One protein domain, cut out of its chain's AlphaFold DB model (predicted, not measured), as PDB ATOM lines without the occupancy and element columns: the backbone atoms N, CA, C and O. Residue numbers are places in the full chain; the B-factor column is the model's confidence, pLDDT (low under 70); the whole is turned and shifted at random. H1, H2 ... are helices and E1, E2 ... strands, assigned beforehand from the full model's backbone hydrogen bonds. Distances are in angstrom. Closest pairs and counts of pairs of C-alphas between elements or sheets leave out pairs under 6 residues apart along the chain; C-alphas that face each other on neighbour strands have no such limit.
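Overview. This is residues 17 to 182 of the 182 residues of the protein "Putative two-component system sensor kinase" of Kibdelosporangium sp. MJ126-NF4 (UniProt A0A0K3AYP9). A long helical hairpin, H1 and H2, makes the length of this domain, with a small head at the end where H1 begins and H2 ends. The head is a sheet of four strands with H4 and H5 over one face and no named helix on the other; short H3 links the hairpin to H4. The printed part has 166 residues, with five named helices and four named strands in the order H1 H2 H3 H4 E1 H5 E2 E3 E4, class mixed, helices and strands. The sheet is mixed, in the order E1 E2 E3 E4. The whole is loose, with a radius of gyration of the C-alphas of 20.5 A, and elongated, spanning 65 by 41 by 24 A.

Along the chain. Residues 17 to 18 come first, a short stretch paired parallel with residues 175 to 176. H1, residues 26 to 58, begins at C-alpha (147.312, 84.825, -14.305) and is 48.2 A long. H2, residues 62 to 89, begins at C-alpha (186.034, 114.325, -0.271) and is 41.1 A long. Then come H3, residues 93 to 96; H4, residues 99 to 109; E1, residues 113 to 117; H5, residues 125 to 139, 20.8 A; E2, residues 147 to 153; E3, residues 157 to 165, 26.3 A; and E4, residues 173 to 180, 23.8 A, ending at C-alpha (133.527, 84.167, -15.457).

Arrangement. E2, E3 and E4 form a meander, each strand the antiparallel neighbour of the one before; N 149 and O 163 are 2.8 A apart, N 160 and O 177 2.9 A. E1 and E2 are parallel, with N 115 and O 148 2.8 A apart; E1, H5 and E2 make a strand-helix-strand unit, two parallel neighbour strands with a helix between, its crossover left-handed. H4 and H5 lie on the same face, giving two layers, a sheet and its helices, each at a height over the sheet of 8.7 A. H4 is over E1, and H5 is over E3 and only just over E2, with 3 C-alphas on it. The hub, H5, touches H4 at a shallow tilt of 21 degrees, the same way; their closest C-alphas, Leu 99 and Gly 132, are 5.9 A apart. H1 touches H5 with residues 26 to 27 alone, the C-alphas of Ala 27 and Arg 130 being closest at 5.7 A. H3 touches H4, closest at the C-alphas of Val 93 and Ala 102, 4.7 A. H1 and H2 touch at a shallow tilt of 7 degrees, opposite ways, closest at the C-alphas of Glu 34 and Gly 86, 4.9 A; both are apart from the four strands. In H2, H4 and H5 every O i to N i+4 pair is within hydrogen-bond range, in H1 28 of 29, and H3 is too short for such a pair.

Size, cuts and confidence. The C-alphas farthest apart, Val 60 and Arg 156, are 67.0 A apart. The printed part has no cut and no long link. Its mean pLDDT is 86.7; residues 40 and 182 are under 70.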
ATOM      1  N   ARG A  17     136.072  95.331 -30.476       74.75
ATOM      2  CA  ARG A  17     137.351  94.648 -30.269       74.75
ATOM      3  C   ARG A  17     137.292  93.900 -28.935       74.75
ATOM      4  O   ARG A  17     137.243  94.506 -27.857       74.75
ATOM      5  N   LEU A  18     137.188  92.577 -29.016       77.50
ATOM      6  CA  LEU A  18     137.071  91.708 -27.853       77.50
ATOM      7  C   LEU A  18     138.440  91.602 -27.189       77.50
ATOM      8  O   LEU A  18     139.392  91.112 -27.791       77.50
ATOM      9  N   LEU A  19     138.531  92.047 -25.940       83.75
ATOM     10  CA  LEU A  19     139.722  91.808 -25.142       83.75
ATOM     11  C   LEU A  19     139.665  90.387 -24.597       83.75
ATOM     12  O   LEU A  19     138.642  89.935 -24.067       83.75
ATOM     13  N   ARG A  20     140.794  89.691 -24.702       82.94
ATOM     14  CA  ARG A  20     140.958  88.382 -24.089       82.94
ATOM     15  C   ARG A  20     141.054  88.568 -22.579       82.94
ATOM     16  O   ARG A  20     141.964  89.220 -22.081       82.94
ATOM     17  N   ALA A  21     140.104  87.992 -21.852       82.75
ATOM     18  CA  ALA A  21     140.162  87.949 -20.399       82.75
ATOM     19  C   ALA A  21     141.435  87.212 -19.938       82.75
ATOM     20  O   ALA A  21     141.735  86.151 -20.502       82.75
ATOM     21  N   PRO A  22     142.146  87.704 -18.903       85.88
ATOM     22  CA  PRO A  22     143.250  86.974 -18.300       85.88
ATOM     23  C   PRO A  22     142.815  85.563 -17.912       85.88
ATOM     24  O   PRO A  22     141.708  85.357 -17.382       85.88
ATOM     25  N   ALA A  23     143.688  84.594 -18.191       86.44
ATOM     26  CA  ALA A  23     143.498  83.220 -17.758       86.44
ATOM     27  C   ALA A  23     143.358  83.157 -16.230       86.44
ATOM     28  O   ALA A  23     143.740  84.080 -15.503       86.44
ATOM     29  N   ARG A  24     142.783  82.065 -15.730       82.81
ATOM     30  CA  ARG A  24     142.770  81.816 -14.285       82.81
ATOM     31  C   ARG A  24     144.194  81.675 -13.764       82.81
ATOM     32  O   ARG A  24     145.056  81.201 -14.498       82.81
ATOM     33  N   GLY A  25     144.434  82.145 -12.543       85.31
ATOM     34  CA  GLY A  25     145.769  82.170 -11.942       85.31
ATOM     35  C   GLY A  25     146.735  83.187 -12.563       85.31
ATOM     36  O   GLY A  25     147.778  83.445 -11.981       85.31
ATOM     37  N   ALA A  26     146.415  83.836 -13.694       87.00
ATOM     38  CA  ALA A  26     147.312  84.825 -14.305       87.00
ATOM     39  C   ALA A  26     147.536  86.048 -13.400       87.00
ATOM     40  O   ALA A  26     148.640  86.579 -13.344       87.00
ATOM     41  N   ALA A  27     146.493  86.477 -12.679       87.12
ATOM     42  CA  ALA A  27     146.600  87.565 -11.711       87.12
ATOM     43  C   ALA A  27     147.453  87.165 -10.498       87.12
ATOM     44  O   ALA A  27     148.324  87.926 -10.098       87.12
ATOM     45  N   GLU A  28     147.258  85.956  -9.968       89.81
ATOM     46  CA  GLU A  28     148.060  85.419  -8.861       89.81
ATOM     47  C   GLU A  28     149.525  85.244  -9.260       89.81
ATOM     48  O   GLU A  28     150.418  85.644  -8.523       89.81
ATOM     49  N   HIS A  29     149.781  84.719 -10.460       90.69
ATOM     50  CA  HIS A  29     151.129  84.536 -10.980       90.69
ATOM     51  C   HIS A  29     151.852  85.874 -11.186       90.69
ATOM     52  O   HIS A  29     152.981  86.035 -10.727       90.69
ATOM     53  N   ARG A  30     151.199  86.861 -11.821       90.31
ATOM     54  CA  ARG A  30     151.788  88.200 -12.009       90.31
ATOM     55  C   ARG A  30     151.984  88.928 -10.684       90.31
ATOM     56  O   ARG A  30     152.994  89.601 -10.532       90.31
ATOM     57  N   ARG A  31     151.078  88.750  -9.720       89.12
ATOM     58  CA  ARG A  31     151.268  89.243  -8.354       89.12
ATOM     59  C   ARG A  31     152.482  88.595  -7.690       89.12
ATOM     60  O   ARG A  31     153.281  89.305  -7.108       89.12
ATOM     61  N   GLY A  32     152.643  87.275  -7.784       88.12
ATOM     62  CA  GLY A  32     153.813  86.589  -7.226       88.12
ATOM     63  C   GLY A  32     155.126  87.080  -7.839       88.12
ATOM     64  O   GLY A  32     156.110  87.251  -7.128       88.12
ATOM     65  N   LEU A  33     155.123  87.370  -9.145       87.25
ATOM     66  CA  LEU A  33     156.273  87.963  -9.824       87.25
ATOM     67  C   LEU A  33     156.550  89.396  -9.352       87.25
ATOM     68  O   LEU A  33     157.695  89.723  -9.068       87.25
ATOM     69  N   GLU A  34     155.522  90.241  -9.264       87.81
ATOM     70  CA  GLU A  34     155.657  91.598  -8.722       87.81
ATOM     71  C   GLU A  34     156.186  91.572  -7.288       87.81
ATOM     72  O   GLU A  34     157.131  92.293  -6.985       87.81
ATOM     73  N   GLN A  35     155.669  90.673  -6.452       85.12
ATOM     74  CA  GLN A  35     156.112  90.519  -5.077       85.12
ATOM     75  C   GLN A  35     157.572  90.059  -4.992       85.12
ATOM     76  O   GLN A  35     158.332  90.634  -4.224       85.12
ATOM     77  N   ALA A  36     158.001  89.084  -5.800       83.50
ATOM     78  CA  ALA A  36     159.406  88.666  -5.843       83.50
ATOM     79  C   ALA A  36     160.329  89.807  -6.307       83.50
ATOM     80  O   ALA A  36     161.386  90.037  -5.727       83.50
ATOM     81  N   LEU A  37     159.912  90.576  -7.319       80.19
ATOM     82  CA  LEU A  37     160.666  91.745  -7.780       80.19
ATOM     83  C   LEU A  37     160.734  92.841  -6.712       80.19
ATOM     84  O   LEU A  37     161.754  93.515  -6.595       80.19
ATOM     85  N   HIS A  38     159.659  93.041  -5.954       76.38
ATOM     86  CA  HIS A  38     159.601  94.082  -4.942       76.38
ATOM     87  C   HIS A  38     160.349  93.673  -3.668       76.38
ATOM     88  O   HIS A  38     161.244  94.396  -3.238       76.38
ATOM     89  N   ASP A  39     160.024  92.521  -3.081       73.62
ATOM     90  CA  ASP A  39     160.537  92.088  -1.779       73.62
ATOM     91  C   ASP A  39     162.027  91.715  -1.853       73.62
ATOM     92  O   ASP A  39     162.832  92.255  -1.086       73.62
ATOM     93  N   ASP A  40     162.432  90.869  -2.808       69.81
ATOM     94  CA  ASP A  40     163.816  90.370  -2.858       69.81
ATOM     95  C   ASP A  40     164.803  91.481  -3.231       69.81
ATOM     96  O   ASP A  40     165.902  91.581  -2.671       69.81
ATOM     97  N   VAL A  41     164.406  92.373  -4.143       75.06
ATOM     98  CA  VAL A  41     165.283  93.465  -4.567       75.06
ATOM     99  C   VAL A  41     165.279  94.591  -3.529       75.06
ATOM    100  O   VAL A  41     166.346  95.123  -3.224       75.06
ATOM    101  N   ALA A  42     164.139  94.941  -2.915       72.62
ATOM    102  CA  ALA A  42     164.110  95.984  -1.884       72.62
ATOM    103  C   ALA A  42     164.987  95.631  -0.673       72.62
ATOM    104  O   ALA A  42     165.725  96.495  -0.189       72.62
ATOM    105  N   ILE A  43     164.968  94.370  -0.223       73.75
ATOM    106  CA  ILE A  43     165.823  93.897   0.878       73.75
ATOM    107  C   ILE A  43     167.306  94.024   0.502       73.75
ATOM    108  O   ILE A  43     168.097  94.580   1.273       73.75
ATOM    109  N   GLY A  44     167.690  93.565  -0.695       77.31
ATOM    110  CA  GLY A  44     169.071  93.664  -1.174       77.31
ATOM    111  C   GLY A  44     169.564  95.111  -1.286       77.31
ATOM    112  O   GLY A  44     170.691  95.429  -0.896       77.31
ATOM    113  N   MET A  45     168.706  96.013  -1.758       76.62
ATOM    114  CA  MET A  45     169.050  97.422  -1.967       76.62
ATOM    115  C   MET A  45     169.114  98.221  -0.659       76.62
ATOM    116  O   MET A  45     169.984  99.085  -0.515       76.62
ATOM    117  N   ALA A  46     168.270  97.904   0.328       79.19
ATOM    118  CA  ALA A  46     168.372  98.479   1.670       79.19
ATOM    119  C   ALA A  46     169.707  98.101   2.335       79.19
ATOM    120  O   ALA A  46     170.402  98.963   2.874       79.19
ATOM    121  N   ALA A  47     170.113  96.832   2.222       82.56
ATOM    122  CA  ALA A  47     171.405  96.372   2.725       82.56
ATOM    123  C   ALA A  47     172.588  97.058   2.019       82.56
ATOM    124  O   ALA A  47     173.582  97.391   2.666       82.56
ATOM    125  N   LEU A  48     172.490  97.293   0.705       82.75
ATOM    126  CA  LEU A  48     173.526  97.993  -0.055       82.75
ATOM    127  C   LEU A  48     173.632  99.473   0.341       82.75
ATOM    128  O   LEU A  48     174.739  99.968   0.532       82.75
ATOM    129  N   THR A  49     172.499 100.149   0.539       81.00
ATOM    130  CA  THR A  49     172.466 101.552   0.984       81.00
ATOM    131  C   THR A  49     173.116 101.710   2.360       81.00
ATOM    132  O   THR A  49     173.974 102.568   2.534       81.00
ATOM    133  N   LEU A  50     172.802 100.822   3.313       82.56
ATOM    134  CA  LEU A  50     173.419 100.833   4.646       82.56
ATOM    135  C   LEU A  50     174.939 100.614   4.599       82.56
ATOM    136  O   LEU A  50     175.680 101.243   5.353       82.56
ATOM    137  N   LYS A  51     175.418  99.731   3.712       82.38
ATOM    138  CA  LYS A  51     176.860  99.522   3.512       82.38
ATOM    139  C   LYS A  51     177.537 100.773   2.952       82.38
ATOM    140  O   LYS A  51     178.610 101.125   3.430       82.38
ATOM    141  N   LEU A  52     176.915 101.440   1.979       84.81
ATOM    142  CA  LEU A  52     177.431 102.692   1.418       84.81
ATOM    143  C   LEU A  52     177.484 103.800   2.478       84.81
ATOM    144  O   LEU A  52     178.497 104.486   2.575       84.81
ATOM    145  N   ASP A  53     176.467 103.908   3.334       81.88
ATOM    146  CA  ASP A  53     176.433 104.894   4.423       81.88
ATOM    147  C   ASP A  53     177.558 104.668   5.448       81.88
ATOM    148  O   ASP A  53     178.208 105.617   5.898       81.88
ATOM    149  N   LEU A  54     177.846 103.405   5.786       83.56
ATOM    150  CA  LEU A  54     178.951 103.053   6.682       83.56
ATOM    151  C   LEU A  54     180.316 103.457   6.090       83.56
ATOM    152  O   LEU A  54     181.185 103.975   6.797       83.56
ATOM    153  N   ILE A  55     180.500 103.244   4.784       82.81
ATOM    154  CA  ILE A  55     181.741 103.588   4.075       82.81
ATOM    155  C   ILE A  55     181.880 105.111   3.948       82.81
ATOM    156  O   ILE A  55     182.964 105.647   4.183       82.81
ATOM    157  N   ALA A  56     180.786 105.824   3.665       81.38
ATOM    158  CA  ALA A  56     180.777 107.285   3.610       81.38
ATOM    159  C   ALA A  56     181.180 107.900   4.957       81.38
ATOM    160  O   ALA A  56     182.006 108.805   5.005       81.38
ATOM    161  N   THR A  57     180.660 107.360   6.064       82.19
ATOM    162  CA  THR A  57     180.927 107.883   7.417       82.19
ATOM    163  C   THR A  57     182.375 107.661   7.872       82.19
ATOM    164  O   THR A  57     182.880 108.387   8.723       82.19
ATOM    165  N   SER A  58     183.054 106.656   7.317       82.31
ATOM    166  CA  SER A  58     184.456 106.334   7.632       82.31
ATOM    167  C   SER A  58     185.462 106.939   6.644       82.31
ATOM    168  O   SER A  58     186.671 106.818   6.844       82.31
ATOM    169  N   THR A  59     184.979 107.616   5.601       83.19
ATOM    170  CA  THR A  59     185.799 108.251   4.570       83.19
ATOM    171  C   THR A  59     186.172 109.677   4.966       83.19
ATOM    172  O   THR A  59     185.322 110.481   5.332       83.19
ATOM    173  N   VAL A  60     187.460 110.009   4.846       84.06
ATOM    174  CA  VAL A  60     187.991 111.370   5.072       84.06
ATOM    175  C   VAL A  60     188.285 112.084   3.745       84.06
ATOM    176  O   VAL A  60     188.457 113.299   3.714       84.06
ATOM    177  N   ASP A  61     188.331 111.335   2.638       88.38
ATOM    178  CA  ASP A  61     188.576 111.863   1.299       88.38
ATOM    179  C   ASP A  61     187.283 112.413   0.658       88.38
ATOM    180  O   ASP A  61     186.342 111.650   0.414       88.38
ATOM    181  N   PRO A  62     187.220 113.717   0.329       83.12
ATOM    182  CA  PRO A  62     186.034 114.325  -0.271       83.12
ATOM    183  C   PRO A  62     185.652 113.732  -1.635       83.12
ATOM    184  O   PRO A  62     184.466 113.695  -1.965       83.12
ATOM    185  N   ALA A  63     186.627 113.274  -2.432       83.19
ATOM    186  CA  ALA A  63     186.355 112.695  -3.748       83.19
ATOM    187  C   ALA A  63     185.650 111.335  -3.627       83.19
ATOM    188  O   ALA A  63     184.628 111.108  -4.274       83.19
ATOM    189  N   THR A  64     186.133 110.483  -2.722       82.94
ATOM    190  CA  THR A  64     185.500 109.204  -2.373       82.94
ATOM    191  C   THR A  64     184.087 109.412  -1.817       82.94
ATOM    192  O   THR A  64     183.162 108.700  -2.203       82.94
ATOM    193  N   GLY A  65     183.879 110.426  -0.967       84.00
ATOM    194  CA  GLY A  65     182.543 110.785  -0.477       84.00
ATOM    195  C   GLY A  65     181.568 111.132  -1.610       84.00
ATOM    196  O   GLY A  65     180.452 110.614  -1.654       84.00
ATOM    197  N   ALA A  66     182.012 111.938  -2.579       82.81
ATOM    198  CA  ALA A  66     181.201 112.306  -3.740       82.81
ATOM    199  C   ALA A  66     180.865 111.106  -4.651       82.81
ATOM    200  O   ALA A  66     179.758 111.030  -5.190       82.81
ATOM    201  N   GLU A  67     181.787 110.154  -4.818       82.62
ATOM    202  CA  GLU A  67     181.551 108.932  -5.602       82.62
ATOM    203  C   GLU A  67     180.525 108.002  -4.929       82.62
ATOM    204  O   GLU A  67     179.668 107.412  -5.602       82.62
ATOM    205  N   ILE A  68     180.543 107.924  -3.595       86.12
ATOM    206  CA  ILE A  68     179.546 107.175  -2.819       86.12
ATOM    207  C   ILE A  68     178.156 107.800  -2.978       86.12
ATOM    208  O   ILE A  68     177.189 107.083  -3.257       86.12
ATOM    209  N   ASP A  69     178.049 109.127  -2.887       84.06
ATOM    210  CA  ASP A  69     176.784 109.837  -3.105       84.06
ATOM    211  C   ASP A  69     176.253 109.641  -4.533       84.06
ATOM    212  O   ASP A  69     175.064 109.370  -4.733       84.06
ATOM    213  N   ALA A  70     177.127 109.701  -5.544       83.25
ATOM    214  CA  ALA A  70     176.751 109.430  -6.930       83.25
ATOM    215  C   ALA A  70     176.226 107.993  -7.111       83.25
ATOM    216  O   ALA A  70     175.199 107.774  -7.764       83.25
ATOM    217  N   THR A  71     176.883 107.021  -6.476       85.25
ATOM    218  CA  THR A  71     176.465 105.612  -6.475       85.25
ATOM    219  C   THR A  71     175.101 105.435  -5.808       85.25
ATOM    220  O   THR A  71     174.243 104.715  -6.323       85.25
ATOM    221  N   ARG A  72     174.849 106.147  -4.706       83.69
ATOM    222  CA  ARG A  72     173.558 106.155  -4.004       83.69
ATOM    223  C   ARG A  72     172.434 106.679  -4.894       83.69
ATOM    224  O   ARG A  72     171.384 106.047  -5.000       83.69
ATOM    225  N   VAL A  73     172.664 107.793  -5.589       86.06
ATOM    226  CA  VAL A  73     171.693 108.356  -6.543       86.06
ATOM    227  C   VAL A  73     171.410 107.376  -7.683       86.06
ATOM    228  O   VAL A  73     170.250 107.202  -8.065       86.06
ATOM    229  N   ALA A  74     172.439 106.713  -8.218       84.44
ATOM    230  CA  ALA A  74     172.268 105.701  -9.258       84.44
ATOM    231  C   ALA A  74     171.443 104.500  -8.763       84.44
ATOM    232  O   ALA A  74     170.533 104.055  -9.462       84.44
ATOM    233  N   LEU A  75     171.692 104.031  -7.536       85.38
ATOM    234  CA  LEU A  75     170.924 102.950  -6.918       85.38
ATOM    235  C   LEU A  75     169.448 103.329  -6.746       85.38
ATOM    236  O   LEU A  75     168.575 102.553  -7.128       85.38
ATOM    237  N   CYS A  76     169.156 104.540  -6.261       82.50
ATOM    238  CA  CYS A  76     167.786 105.057  -6.162       82.50
ATOM    239  C   CYS A  76     167.059 105.060  -7.513       82.50
ATOM    240  O   CYS A  76     165.897 104.668  -7.585       82.50
ATOM    241  N   ARG A  77     167.742 105.428  -8.602       84.88
ATOM    242  CA  ARG A  77     167.148 105.389  -9.949       84.88
ATOM    243  C   ARG A  77     166.816 103.966 -10.395       84.88
ATOM    244  O   ARG A  77     165.727 103.739 -10.912       84.88
ATOM    245  N   ILE A  78     167.714 103.010 -10.152       84.38
ATOM    246  CA  ILE A  78     167.483 101.595 -10.480       84.38
ATOM    247  C   ILE A  78     166.297 101.039  -9.676       84.38
ATOM    248  O   ILE A  78     165.465 100.326 -10.238       84.38
ATOM    249  N   ILE A  79     166.181 101.403  -8.393       82.12
ATOM    250  CA  ILE A  79     165.023 101.060  -7.551       82.12
ATOM    251  C   ILE A  79     163.729 101.557  -8.202       82.12
ATOM    252  O   ILE A  79     162.761 100.805  -8.330       82.12
ATOM    253  N   ASP A  80     163.699 102.826  -8.599       82.19
ATOM    254  CA  ASP A  80     162.501 103.433  -9.169       82.19
ATOM    255  C   ASP A  80     162.135 102.822 -10.523       82.19
ATOM    256  O   ASP A  80     160.955 102.592 -10.796       82.19
ATOM    257  N   ASP A  81     163.119 102.483 -11.355       81.75
ATOM    258  CA  ASP A  81     162.876 101.790 -12.619       81.75
ATOM    259  C   ASP A  81     162.351 100.368 -12.399       81.75
ATOM    260  O   ASP A  81     161.400  99.951 -13.064       81.75
ATOM    261  N   LEU A  82     162.870  99.648 -11.402       81.81
ATOM    262  CA  LEU A  82     162.341  98.336 -11.042       81.81
ATOM    263  C   LEU A  82     160.897  98.416 -10.531       81.81
ATOM    264  O   LEU A  82     160.064  97.592 -10.907       81.81
ATOM    265  N   ARG A  83     160.564  99.433  -9.729       78.44
ATOM    266  CA  ARG A  83     159.184  99.674  -9.273       78.44
ATOM    267  C   ARG A  83     158.235  99.954 -10.435       78.44
ATOM    268  O   ARG A  83     157.100  99.470 -10.420       78.44
ATOM    269  N   LYS A  84     158.685 100.694 -11.455       79.69
ATOM    270  CA  LYS A  84     157.902 100.914 -12.685       79.69
ATOM    271  C   LYS A  84     157.636  99.592 -13.405       79.69
ATOM    272  O   LYS A  84     156.497  99.345 -13.797       79.69
ATOM    273  N   VAL A  85     158.645  98.722 -13.513       82.12
ATOM    274  CA  VAL A  85     158.496  97.377 -14.098       82.12
ATOM    275  C   VAL A  85     157.529  96.516 -13.277       82.12
ATOM    276  O   VAL A  85     156.613  95.919 -13.838       82.12
ATOM    277  N   GLY A  86     157.670  96.486 -11.950       80.75
ATOM    278  CA  GLY A  86     156.752  95.759 -11.065       80.75
ATOM    279  C   GLY A  86     155.304  96.225 -11.231       80.75
ATOM    280  O   GLY A  86     154.405  95.414 -11.452       80.75
ATOM    281  N   THR A  87     155.090  97.544 -11.266       79.44
ATOM    282  CA  THR A  87     153.762  98.148 -11.464       79.44
ATOM    283  C   THR A  87     153.166  97.815 -12.837       79.44
ATOM    284  O   THR A  87     151.955  97.603 -12.937       79.44
ATOM    285  N   SER A  88     153.986  97.717 -13.894       81.06
ATOM    286  CA  SER A  88     153.508  97.290 -15.219       81.06
ATOM    287  C   SER A  88     153.158  95.796 -15.259       81.06
ATOM    288  O   SER A  88     152.355  95.359 -16.086       81.06
ATOM    289  N   ILE A  89     153.750  94.984 -14.379       85.25
ATOM    290  CA  ILE A  89     153.427  93.559 -14.239       85.25
ATOM    291  C   ILE A  89     152.125  93.386 -13.463       85.25
ATOM    292  O   ILE A  89     151.233  92.690 -13.944       85.25
ATOM    293  N   TYR A  90     151.984  93.989 -12.291       83.88
ATOM    294  CA  TYR A  90     150.757  93.917 -11.507       83.88
ATOM    295  C   TYR A  90     150.632  95.172 -10.637       83.88
ATOM    296  O   TYR A  90     151.574  95.483  -9.920       83.88
ATOM    297  N   PRO A  91     149.496  95.895 -10.641       85.00
ATOM    298  CA  PRO A  91     149.350  97.071  -9.785       85.00
ATOM    299  C   PRO A  91     149.229  96.659  -8.302       85.00
ATOM    300  O   PRO A  91     148.180  96.129  -7.923       85.00
ATOM    301  N   PRO A  92     150.216  96.927  -7.423       81.00
ATOM    302  CA  PRO A  92     150.172  96.476  -6.023       81.00
ATOM    303  C   PRO A  92     149.001  97.089  -5.241       81.00
ATOM    304  O   PRO A  92     148.381  96.441  -4.393       81.00
ATOM    305  N   VAL A  93     148.611  98.315  -5.610       83.31
ATOM    306  CA  VAL A  93     147.454  99.039  -5.056       83.31
ATOM    307  C   VAL A  93     146.139  98.264  -5.249       83.31
ATOM    308  O   VAL A  93     145.176  98.479  -4.513       83.31
ATOM    309  N   LEU A  94     146.086  97.321  -6.200       85.62
ATOM    310  CA  LEU A  94     144.906  96.490  -6.447       85.62
ATOM    311  C   LEU A  94     144.585  95.574  -5.266       85.62
ATOM    312  O   LEU A  94     143.411  95.324  -5.006       85.62
ATOM    313  N   VAL A  95     145.609  95.123  -4.537       83.19
ATOM    314  CA  VAL A  95     145.451  94.275  -3.348       83.19
ATOM    315  C   VAL A  95     145.201  95.123  -2.105       83.19
ATOM    316  O   VAL A  95     144.349  94.777  -1.295       83.19
ATOM    317  N   SER A  96     145.916  96.241  -1.950       83.25
ATOM    318  CA  SER A  96     145.845  97.043  -0.723       83.25
ATOM    319  C   SER A  96     144.623  97.963  -0.650       83.25
ATOM    320  O   SER A  96     144.071  98.156   0.430       83.25
ATOM    321  N   ALA A  97     144.185  98.525  -1.780       84.88
ATOM    322  CA  ALA A  97     143.121  99.532  -1.831       84.88
ATOM    323  C   ALA A  97     141.984  99.183  -2.812       84.88
ATOM    324  O   ALA A  97     140.983  99.899  -2.903       84.88
ATOM    325  N   GLY A  98     142.103  98.065  -3.532       89.19
ATOM    326  CA  GLY A  98     141.072  97.556  -4.430       89.19
ATOM    327  C   GLY A  98     141.053  98.216  -5.812       89.19
ATOM    328  O   GLY A  98     141.942  98.963  -6.215       89.19
ATOM    329  N   LEU A  99     139.997  97.922  -6.576       91.25
ATOM    330  CA  LEU A  99     139.944  98.197  -8.015       91.25
ATOM    331  C   LEU A  99     139.975  99.692  -8.371       91.25
ATOM    332  O   LEU A  99     140.651 100.085  -9.318       91.25
ATOM    333  N   LYS A 100     139.224 100.530  -7.641       93.06
ATOM    334  CA  LYS A 100     139.098 101.959  -7.973       93.06
ATOM    335  C   LYS A 100     140.414 102.721  -7.755       93.06
ATOM    336  O   LYS A 100     140.840 103.376  -8.703       93.06
ATOM    337  N   PRO A 101     141.068 102.638  -6.580       93.19
ATOM    338  CA  PRO A 101     142.326 103.348  -6.356       93.19
ATOM    339  C   PRO A 101     143.455 102.827  -7.249       93.19
ATOM    340  O   PRO A 101     144.204 103.621  -7.807       93.19
ATOM    341  N   ALA A 102     143.528 101.509  -7.465       92.50
ATOM    342  CA  ALA A 102     144.575 100.915  -8.288       92.50
ATOM    343  C   ALA A 102     144.529 101.380  -9.743       92.50
ATOM    344  O   ALA A 102     145.536 101.815 -10.292       92.50
ATOM    345  N   LEU A 103     143.348 101.334 -10.364       94.88
ATOM    346  CA  LEU A 103     143.189 101.793 -11.743       94.88
ATOM    347  C   LEU A 103     143.345 103.313 -11.870       94.88
ATOM    348  O   LEU A 103     143.809 103.774 -12.906       94.88
ATOM    349  N   GLY A 104     142.980 104.074 -10.832       95.06
ATOM    350  CA  GLY A 104     143.251 105.512 -10.757       95.06
ATOM    351  C   GLY A 104     144.749 105.805 -10.816       95.06
ATOM    352  O   GLY A 104     145.183 106.537 -11.696       95.06
ATOM    353  N   SER A 105     145.536 105.138  -9.970       92.56
ATOM    354  CA  SER A 105     146.996 105.288  -9.946       92.56
ATOM    355  C   SER A 105     147.657 104.904 -11.278       92.56
ATOM    356  O   SER A 105     148.534 105.620 -11.752       92.56
ATOM    357  N   VAL A 106     147.201 103.821 -11.925       92.88
ATOM    358  CA  VAL A 106     147.689 103.431 -13.264       92.88
ATOM    359  C   VAL A 106     147.322 104.472 -14.325       92.88
ATOM    360  O   VAL A 106     148.111 104.750 -15.218       92.88
ATOM    361  N   ALA A 107     146.123 105.054 -14.264       95.12
ATOM    362  CA  ALA A 107     145.738 106.097 -15.208       95.12
ATOM    363  C   ALA A 107     146.542 107.384 -15.003       95.12
ATOM    364  O   ALA A 107     146.974 107.982 -15.982       95.12
ATOM    365  N   GLU A 108     146.774 107.784 -13.754       94.06
ATOM    366  CA  GLU A 108     147.588 108.953 -13.412       94.06
ATOM    367  C   GLU A 108     149.032 108.802 -13.909       94.06
ATOM    368  O   GLU A 108     149.559 109.727 -14.522       94.06
ATOM    369  N   SER A 109     149.653 107.630 -13.729       90.75
ATOM    370  CA  SER A 109     151.027 107.391 -14.196       90.75
ATOM    371  C   SER A 109     151.171 107.382 -15.723       90.75
ATOM    372  O   SER A 109     152.263 107.625 -16.235       90.75
ATOM    373  N   LEU A 110     150.077 107.123 -16.444       92.19
ATOM    374  CA  LEU A 110     150.006 107.118 -17.908       92.19
ATOM    375  C   LEU A 110     149.439 108.427 -18.495       92.19
ATOM    376  O   LEU A 110     149.225 108.500 -19.706       92.19
ATOM    377  N   ASP A 111     149.171 109.438 -17.661       95.75
ATOM    378  CA  ASP A 111     148.521 110.702 -18.046       95.75
ATOM    379  C   ASP A 111     147.169 110.491 -18.765       95.75
ATOM    380  O   ASP A 111     146.850 111.088 -19.794       95.75
ATOM    381  N   LEU A 112     146.347 109.580 -18.236       96.06
ATOM    382  CA  LEU A 112     145.023 109.245 -18.762       96.06
ATOM    383  C   LEU A 112     143.918 109.862 -17.904       96.06
ATOM    384  O   LEU A 112     143.946 109.825 -16.674       96.06
ATOM    385  N   ARG A 113     142.847 110.338 -18.547       96.44
ATOM    386  CA  ARG A 113     141.651 110.818 -17.840       96.44
ATOM    387  C   ARG A 113     140.663 109.672 -17.653       96.44
ATOM    388  O   ARG A 113     139.900 109.350 -18.565       96.44
ATOM    389  N   LEU A 114     140.667 109.052 -16.476       97.38
ATOM    390  CA  LEU A 114     139.884 107.846 -16.202       97.38
ATOM    391  C   LEU A 114     138.554 108.130 -15.484       97.38
ATOM    392  O   LEU A 114     138.509 108.708 -14.400       97.38
ATOM    393  N   ARG A 115     137.457 107.606 -16.040       97.00
ATOM    394  CA  ARG A 115     136.147 107.508 -15.383       97.00
ATOM    395  C   ARG A 115     135.788 106.048 -15.123       97.00
ATOM    396  O   ARG A 115     135.585 105.270 -16.056       97.00
ATOM    397  N   LEU A 116     135.631 105.696 -13.849       95.94
ATOM    398  CA  LEU A 116     135.251 104.351 -13.416       95.94
ATOM    399  C   LEU A 116     133.776 104.280 -13.020       95.94
ATOM    400  O   LEU A 116     133.295 105.057 -12.199       95.94
ATOM    401  N   ASP A 117     133.077 103.305 -13.586       95.44
ATOM    402  CA  ASP A 117     131.693 102.964 -13.279       95.44
ATOM    403  C   ASP A 117     131.639 101.494 -12.829       95.44
ATOM    404  O   ASP A 117     131.478 100.568 -13.633       95.44
ATOM    405  N   LEU A 118     131.848 101.293 -11.527       91.88
ATOM    406  CA  LEU A 118     131.953  99.987 -10.875       91.88
ATOM    407  C   LEU A 118     130.597  99.537 -10.300       91.88
ATOM    408  O   LEU A 118     129.739 100.377 -10.025       91.88
ATOM    409  N   PRO A 119     130.359  98.223 -10.133       87.81
ATOM    410  CA  PRO A 119     129.145  97.747  -9.478       87.81
ATOM    411  C   PRO A 119     129.099  98.195  -8.008       87.81
ATOM    412  O   PRO A 119     130.124  98.265  -7.344       87.81
ATOM    413  N   ALA A 120     127.892  98.447  -7.490       80.44
ATOM    414  CA  ALA A 120     127.690  98.800  -6.079       80.44
ATOM    415  C   ALA A 120     127.957  97.631  -5.115       80.44
ATOM    416  O   ALA A 120     128.182  97.837  -3.929       80.44
ATOM    417  N   ARG A 121     127.884  96.394  -5.619       81.06
ATOM    418  CA  ARG A 121     128.217  95.189  -4.857       81.06
ATOM    419  C   ARG A 121     129.674  94.841  -5.067       81.06
ATOM    420  O   ARG A 121     130.186  95.003  -6.176       81.06
ATOM    421  N   ASP A 122     130.273  94.285  -4.026       81.62
ATOM    422  CA  ASP A 122     131.656  93.866  -4.094       81.62
ATOM    423  C   ASP A 122     131.843  92.669  -5.038       81.62
ATOM    424  O   ASP A 122     131.003  91.764  -5.116       81.62
ATOM    425  N   LEU A 123     132.932  92.706  -5.797       84.50
ATOM    426  CA  LEU A 123     133.355  91.602  -6.654       84.50
ATOM    427  C   LEU A 123     134.148  90.601  -5.797       84.50
ATOM    428  O   LEU A 123     134.819  91.000  -4.854       84.50
ATOM    429  N   GLY A 124     134.112  89.304  -6.115       86.62
ATOM    430  CA  GLY A 124     135.029  88.352  -5.470       86.62
ATOM    431  C   GLY A 124     136.495  88.693  -5.778       86.62
ATOM    432  O   GLY A 124     136.772  89.302  -6.812       86.62
ATOM    433  N   GLU A 125     137.436  88.288  -4.925       86.88
ATOM    434  CA  GLU A 125     138.858  88.661  -5.053       86.88
ATOM    435  C   GLU A 125     139.495  88.244  -6.394       86.88
ATOM    436  O   GLU A 125     140.164  89.060  -7.034       86.88
ATOM    437  N   ASP A 126     139.209  87.034  -6.902       86.31
ATOM    438  CA  ASP A 126     139.654  86.608  -8.246       86.31
ATOM    439  C   ASP A 126     139.093  87.535  -9.337       86.31
ATOM    440  O   ASP A 126     139.802  87.995 -10.237       86.31
ATOM    441  N   ALA A 127     137.805  87.867  -9.226       89.19
ATOM    442  CA  ALA A 127     137.121  88.724 -10.180       89.19
ATOM    443  C   ALA A 127     137.681  90.151 -10.165       89.19
ATOM    444  O   ALA A 127     137.877  90.728 -11.237       89.19
ATOM    445  N   LYS A 128     137.959  90.710  -8.980       90.75
ATOM    446  CA  LYS A 128     138.622  92.012  -8.819       90.75
ATOM    447  C   LYS A 128     139.996  91.998  -9.466       90.75
ATOM    448  O   LYS A 128     140.256  92.839 -10.322       90.75
ATOM    449  N   SER A 129     140.827  91.024  -9.106       90.44
ATOM    450  CA  SER A 129     142.222  90.940  -9.542       90.44
ATOM    451  C   SER A 129     142.321  90.793 -11.060       90.44
ATOM    452  O   SER A 129     143.029  91.548 -11.723       90.44
ATOM    453  N   ARG A 130     141.523  89.896 -11.654       91.88
ATOM    454  CA  ARG A 130     141.501  89.693 -13.113       91.88
ATOM    455  C   ARG A 130     140.868  90.855 -13.871       91.88
ATOM    456  O   ARG A 130     141.307  91.159 -14.976       91.88
ATOM    457  N   THR A 131     139.855  91.513 -13.299       93.31
ATOM    458  CA  THR A 131     139.274  92.733 -13.888       93.31
ATOM    459  C   THR A 131     140.280  93.877 -13.859       93.31
ATOM    460  O   THR A 131     140.450  94.556 -14.868       93.31
ATOM    461  N   GLY A 132     140.954  94.079 -12.727       92.94
ATOM    462  CA  GLY A 132     141.978  95.106 -12.572       92.94
ATOM    463  C   GLY A 132     143.132  94.886 -13.535       92.94
ATOM    464  O   GLY A 132     143.479  95.808 -14.262       92.94
ATOM    465  N   LEU A 133     143.629  93.651 -13.633       92.44
ATOM    466  CA  LEU A 133     144.688  93.295 -14.571       92.44
ATOM    467  C   LEU A 133     144.280  93.533 -16.030       92.44
ATOM    468  O   LEU A 133     144.995  94.203 -16.762       92.44
ATOM    469  N   LEU A 134     143.099  93.053 -16.436       94.06
ATOM    470  CA  LEU A 134     142.571  93.263 -17.786       94.06
ATOM    471  C   LEU A 134     142.512  94.750 -18.158       94.06
ATOM    472  O   LEU A 134     142.854  95.130 -19.278       94.06
ATOM    473  N   VAL A 135     142.002  95.582 -17.247       95.12
ATOM    474  CA  VAL A 135     141.857  97.016 -17.502       95.12
ATOM    475  C   VAL A 135     143.227  97.681 -17.518       95.12
ATOM    476  O   VAL A 135     143.500  98.415 -18.459       95.12
ATOM    477  N   ALA A 136     144.089  97.394 -16.540       93.81
ATOM    478  CA  ALA A 136     145.441  97.935 -16.475       93.81
ATOM    479  C   ALA A 136     146.243  97.598 -17.739       93.81
ATOM    480  O   ALA A 136     146.794  98.506 -18.354       93.81
ATOM    481  N   ASP A 137     146.240  96.341 -18.188       92.75
ATOM    482  CA  ASP A 137     146.910  95.926 -19.427       92.75
ATOM    483  C   ASP A 137     146.402  96.728 -20.634       92.75
ATOM    484  O   ASP A 137     147.190  97.161 -21.470       92.75
ATOM    485  N   HIS A 138     145.092  96.989 -20.716       93.88
ATOM    486  CA  HIS A 138     144.551  97.809 -21.795       93.88
ATOM    487  C   HIS A 138     144.954  99.285 -21.684       93.88
ATOM    488  O   HIS A 138     145.247  99.895 -22.710       93.88
ATOM    489  N   LEU A 139     144.998  99.863 -20.477       94.00
ATOM    490  CA  LEU A 139     145.427 101.255 -20.281       94.00
ATOM    491  C   LEU A 139     146.864 101.478 -20.773       94.00
ATOM    492  O   LEU A 139     147.109 102.472 -21.445       94.00
ATOM    493  N   HIS A 140     147.767 100.515 -20.563       91.56
ATOM    494  CA  HIS A 140     149.148 100.573 -21.066       91.56
ATOM    495  C   HIS A 140     149.257 100.583 -22.604       91.56
ATOM    496  O   HIS A 140     150.324 100.867 -23.137       91.56
ATOM    497  N   THR A 141     148.174 100.288 -23.336       91.06
ATOM    498  CA  THR A 141     148.134 100.378 -24.812       91.06
ATOM    499  C   THR A 141     147.679 101.746 -25.330       91.06
ATOM    500  O   THR A 141     147.631 101.966 -26.543       91.06
ATOM    501  N   LEU A 142     147.281 102.651 -24.432       93.00
ATOM    502  CA  LEU A 142     146.730 103.957 -24.776       93.00
ATOM    503  C   LEU A 142     147.808 105.038 -24.726       93.00
ATOM    504  O   LEU A 142     148.803 104.921 -24.020       93.00
ATOM    505  N   CYS A 143     147.589 106.106 -25.487       92.81
ATOM    506  CA  CYS A 143     148.451 107.278 -25.466       92.81
ATOM    507  C   CYS A 143     148.030 108.270 -24.361       92.81
ATOM    508  O   CYS A 143     146.835 108.349 -24.042       92.81
ATOM    509  N   PRO A 144     148.981 109.062 -23.830       94.94
ATOM    510  CA  PRO A 144     148.707 110.175 -22.920       94.94
ATOM    511  C   PRO A 144     147.600 111.109 -23.422       94.94
ATOM    512  O   PRO A 144     147.408 111.291 -24.626       94.94
ATOM    513  N   GLY A 145     146.844 111.692 -22.497       93.75
ATOM    514  CA  GLY A 145     145.716 112.582 -22.777       93.75
ATOM    515  C   GLY A 145     144.420 111.883 -23.208       93.75
ATOM    516  O   GLY A 145     143.397 112.552 -23.369       93.75
ATOM    517  N   THR A 146     144.412 110.553 -23.366       95.62
ATOM    518  CA  THR A 146     143.201 109.795 -23.730       95.62
ATOM    519  C   THR A 146     142.167 109.828 -22.598       95.62
ATOM    520  O   THR A 146     142.479 109.555 -21.434       95.62
ATOM    521  N   PHE A 147     140.903 110.102 -22.939       96.00
ATOM    522  CA  PHE A 147     139.783 109.968 -22.006       96.00
ATOM    523  C   PHE A 147     139.234 108.543 -22.044       96.00
ATOM    524  O   PHE A 147     138.813 108.049 -23.092       96.00
ATOM    525  N   VAL A 148     139.225 107.870 -20.894       96.94
ATOM    526  CA  VAL A 148     138.850 106.459 -20.787       96.94
ATOM    527  C   VAL A 148     137.686 106.294 -19.827       96.94
ATOM    528  O   VAL A 148     137.746 106.680 -18.666       96.94
ATOM    529  N   THR A 149     136.616 105.654 -20.288       97.06
ATOM    530  CA  THR A 149     135.516 105.207 -19.430       97.06
ATOM    531  C   THR A 149     135.536 103.693 -19.306       97.06
ATOM    532  O   THR A 149     135.395 102.985 -20.303       97.06
ATOM    533  N   VAL A 150     135.623 103.186 -18.079       97.12
ATOM    534  CA  VAL A 150     135.537 101.752 -17.786       97.12
ATOM    535  C   VAL A 150     134.245 101.480 -17.039       97.12
ATOM    536  O   VAL A 150     133.993 102.041 -15.973       97.12
ATOM    537  N   ARG A 151     133.421 100.592 -17.591       96.25
ATOM    538  CA  ARG A 151     132.191 100.120 -16.960       96.25
ATOM    539  C   ARG A 151     132.303  98.637 -16.660       96.25
ATOM    540  O   ARG A 151     132.498  97.835 -17.573       96.25
ATOM    541  N   VAL A 152     132.095  98.286 -15.396       94.88
ATOM    542  CA  VAL A 152     132.109  96.903 -14.913       94.88
ATOM    543  C   VAL A 152     130.716  96.548 -14.403       94.88
ATOM    544  O   VAL A 152     130.103  97.315 -13.657       94.88
ATOM    545  N   ARG A 153     130.167  95.411 -14.843       92.38
ATOM    546  CA  ARG A 153     128.826  94.937 -14.457       92.38
ATOM    547  C   ARG A 153     128.781  93.422 -14.322       92.38
ATOM    548  O   ARG A 153     129.447  92.723 -15.071       92.38
ATOM    549  N   GLY A 154     127.885  92.926 -13.474       85.56
ATOM    550  CA  GLY A 154     127.580  91.500 -13.345       85.56
ATOM    551  C   GLY A 154     128.046  90.891 -12.025       85.56
ATOM    552  O   GLY A 154     128.551  91.597 -11.159       85.56
ATOM    553  N   ARG A 155     127.797  89.585 -11.866       75.75
ATOM    554  CA  ARG A 155     128.099  88.815 -10.644       75.75
ATOM    555  C   ARG A 155     128.822  87.511 -10.978       75.75
ATOM    556  O   ARG A 155     130.013  87.408 -10.760       75.75
ATOM    557  N   ARG A 156     128.119  86.550 -11.589       81.44
ATOM    558  CA  ARG A 156     128.707  85.282 -12.075       81.44
ATOM    559  C   ARG A 156     129.502  85.455 -13.374       81.44
ATOM    560  O   ARG A 156     130.457  84.738 -13.640       81.44
ATOM    561  N   PHE A 157     129.090  86.423 -14.184       86.56
ATOM    562  CA  PHE A 157     129.806  86.860 -15.373       86.56
ATOM    563  C   PHE A 157     130.044  88.358 -15.251       86.56
ATOM    564  O   PHE A 157     129.084  89.134 -15.284       86.56
ATOM    565  N   VAL A 158     131.300  88.754 -15.081       90.75
ATOM    566  CA  VAL A 158     131.718  90.152 -15.033       90.75
ATOM    567  C   VAL A 158     131.977  90.624 -16.454       90.75
ATOM    568  O   VAL A 158     132.852  90.128 -17.155       90.75
ATOM    569  N   ARG A 159     131.171  91.578 -16.900       93.00
ATOM    570  CA  ARG A 159     131.295  92.239 -18.194       93.00
ATOM    571  C   ARG A 159     132.051  93.537 -17.991       93.00
ATOM    572  O   ARG A 159     131.619  94.388 -17.211       93.00
ATOM    573  N   VAL A 160     133.144  93.686 -18.722       94.25
ATOM    574  CA  VAL A 160     133.970  94.890 -18.729       94.25
ATOM    575  C   VAL A 160     133.802  95.546 -20.086       94.25
ATOM    576  O   VAL A 160     133.971  94.905 -21.123       94.25
ATOM    577  N   ARG A 161     133.438  96.825 -20.086       95.25
ATOM    578  CA  ARG A 161     133.425  97.659 -21.283       95.25
ATOM    579  C   ARG A 161     134.374  98.818 -21.057       95.25
ATOM    580  O   ARG A 161     134.136  99.617 -20.156       95.25
ATOM    581  N   ILE A 162     135.398  98.901 -21.889       95.06
ATOM    582  CA  ILE A 162     136.347 100.005 -21.885       95.06
ATOM    583  C   ILE A 162     136.072 100.846 -23.113       95.06
ATOM    584  O   ILE A 162     135.804 100.321 -24.195       95.06
ATOM    585  N   THR A 163     136.065 102.154 -22.941       94.75
ATOM    586  CA  THR A 163     135.838 103.058 -24.046       94.75
ATOM    587  C   THR A 163     136.816 104.207 -23.995       94.75
ATOM    588  O   THR A 163     136.877 104.887 -22.977       94.75
ATOM    589  N   ALA A 164     137.566 104.387 -25.077       93.75
ATOM    590  CA  ALA A 164     138.643 105.356 -25.184       93.75
ATOM    591  C   ALA A 164     138.336 106.395 -26.267       93.75
ATOM    592  O   ALA A 164     137.879 106.046 -27.359       93.75
ATOM    593  N   GLU A 165     138.606 107.652 -25.943       93.19
ATOM    594  CA  GLU A 165     138.523 108.814 -26.828       93.19
ATOM    595  C   GLU A 165     139.908 109.461 -26.842       93.19
ATOM    596  O   GLU A 165     140.372 109.984 -25.825       93.19
ATOM    597  N   ARG A 166     140.603 109.319 -27.972       89.69
ATOM    598  CA  ARG A 166     141.994 109.748 -28.119       89.69
ATOM    599  C   ARG A 166     142.068 111.221 -28.516       89.69
ATOM    600  O   ARG A 166     141.210 111.694 -29.261       89.69
ATOM    601  N   PRO A 167     143.093 111.952 -28.058       87.19
ATOM    602  CA  PRO A 167     143.295 113.327 -28.488       87.19
ATOM    603  C   PRO A 167     143.601 113.370 -29.993       87.19
ATOM    604  O   PRO A 167     144.462 112.642 -30.476       87.19
ATOM    605  N   GLY A 168     142.894 114.224 -30.736       83.31
ATOM    606  CA  GLY A 168     143.142 114.450 -32.166       83.31
ATOM    607  C   GLY A 168     142.557 113.408 -33.129       83.31
ATOM    608  O   GLY A 168     142.587 113.641 -34.334       83.31
ATOM    609  N   GLU A 169     141.973 112.309 -32.637       80.69
ATOM    610  CA  GLU A 169     141.288 111.311 -33.469       80.69
ATOM    611  C   GLU A 169     139.761 111.415 -33.285       80.69
ATOM    612  O   GLU A 169     139.260 111.256 -32.168       80.69
ATOM    613  N   PRO A 170     138.980 111.666 -34.353       74.25
ATOM    614  CA  PRO A 170     137.528 111.642 -34.265       74.25
ATOM    615  C   PRO A 170     137.045 110.192 -34.159       74.25
ATOM    616  O   PRO A 170     137.098 109.431 -35.121       74.25
ATOM    617  N   GLY A 171     136.554 109.798 -32.986       78.31
ATOM    618  CA  GLY A 171     135.963 108.476 -32.806       78.31
ATOM    619  C   GLY A 171     136.080 107.939 -31.390       78.31
ATOM    620  O   GLY A 171     136.918 108.354 -30.592       78.31
ATOM    621  N   ARG A 172     135.203 106.986 -31.072       84.62
ATOM    622  CA  ARG A 172     135.140 106.346 -29.760       84.62
ATOM    623  C   ARG A 172     135.452 104.861 -29.890       84.62
ATOM    624  O   ARG A 172     134.630 104.086 -30.379       84.62
ATOM    625  N   HIS A 173     136.611 104.437 -29.397       87.44
ATOM    626  CA  HIS A 173     137.050 103.047 -29.500       87.44
ATOM    627  C   HIS A 173     136.516 102.234 -28.324       87.44
ATOM    628  O   HIS A 173     136.906 102.446 -27.174       87.44
ATOM    629  N   THR A 174     135.610 101.293 -28.599       90.50
ATOM    630  CA  THR A 174     134.993 100.455 -27.564       90.50
ATOM    631  C   THR A 174     135.555  99.039 -27.575       90.50
ATOM    632  O   THR A 174     135.416  98.311 -28.555       90.50
ATOM    633  N   HIS A 175     136.075  98.626 -26.425       91.50
ATOM    634  CA  HIS A 175     136.558  97.282 -26.152       91.50
ATOM    635  C   HIS A 175     135.654  96.584 -25.136       91.50
ATOM    636  O   HIS A 175     135.091  97.217 -24.232       91.50
ATOM    637  N   ARG A 176     135.478  95.269 -25.285       92.06
ATOM    638  CA  ARG A 176     134.615  94.471 -24.399       92.06
ATOM    639  C   ARG A 176     135.305  93.187 -23.973       92.06
ATOM    640  O   ARG A 176     135.963  92.547 -24.781       92.06
ATOM    641  N   ALA A 177     135.084  92.784 -22.730       91.81
ATOM    642  CA  ALA A 177     135.486  91.483 -22.217       91.81
ATOM    643  C   ALA A 177     134.399  90.904 -21.313       91.81
ATOM    644  O   ALA A 177     133.624  91.638 -20.689       91.81
ATOM    645  N   VAL A 178     134.376  89.579 -21.212       89.94
ATOM    646  CA  VAL A 178     133.548  88.861 -20.244       89.94
ATOM    647  C   VAL A 178     134.436  87.902 -19.467       89.94
ATOM    648  O   VAL A 178     135.128  87.067 -20.041       89.94
ATOM    649  N   LEU A 179     134.399  88.035 -18.149       88.19
ATOM    650  CA  LEU A 179     135.087  87.195 -17.184       88.19
ATOM    651  C   LEU A 179     134.042  86.326 -16.493       88.19
ATOM    652  O   LEU A 179     132.975  86.809 -16.116       88.19
ATOM    653  N   ARG A 180     134.335  85.042 -16.308       83.38
ATOM    654  CA  ARG A 180     133.527  84.167 -15.457       83.38
ATOM    655  C   ARG A 180     134.103  84.183 -14.044       83.38
ATOM    656  O   ARG A 180     135.300  83.934 -13.892       83.38
ATOM    657  N   CYS A 181     133.241  84.466 -13.076       71.75
ATOM    658  CA  CYS A 181     133.505  84.387 -11.645       71.75
ATOM    659  C   CYS A 181     132.972  83.053 -11.122       71.75
ATOM    660  O   CYS A 181     131.921  82.589 -11.588       71.75
ATOM    661  N   GLU A 182     133.702  82.444 -10.196       62.50
ATOM    662  CA  GLU A 182     133.227  81.306  -9.404       62.50
ATOM    663  C   GLU A 182     132.744  81.761  -8.038       62.50
ATOM    664  O   GLU A 182     133.316  82.744  -7.513       62.50
TER     665      GLU A 182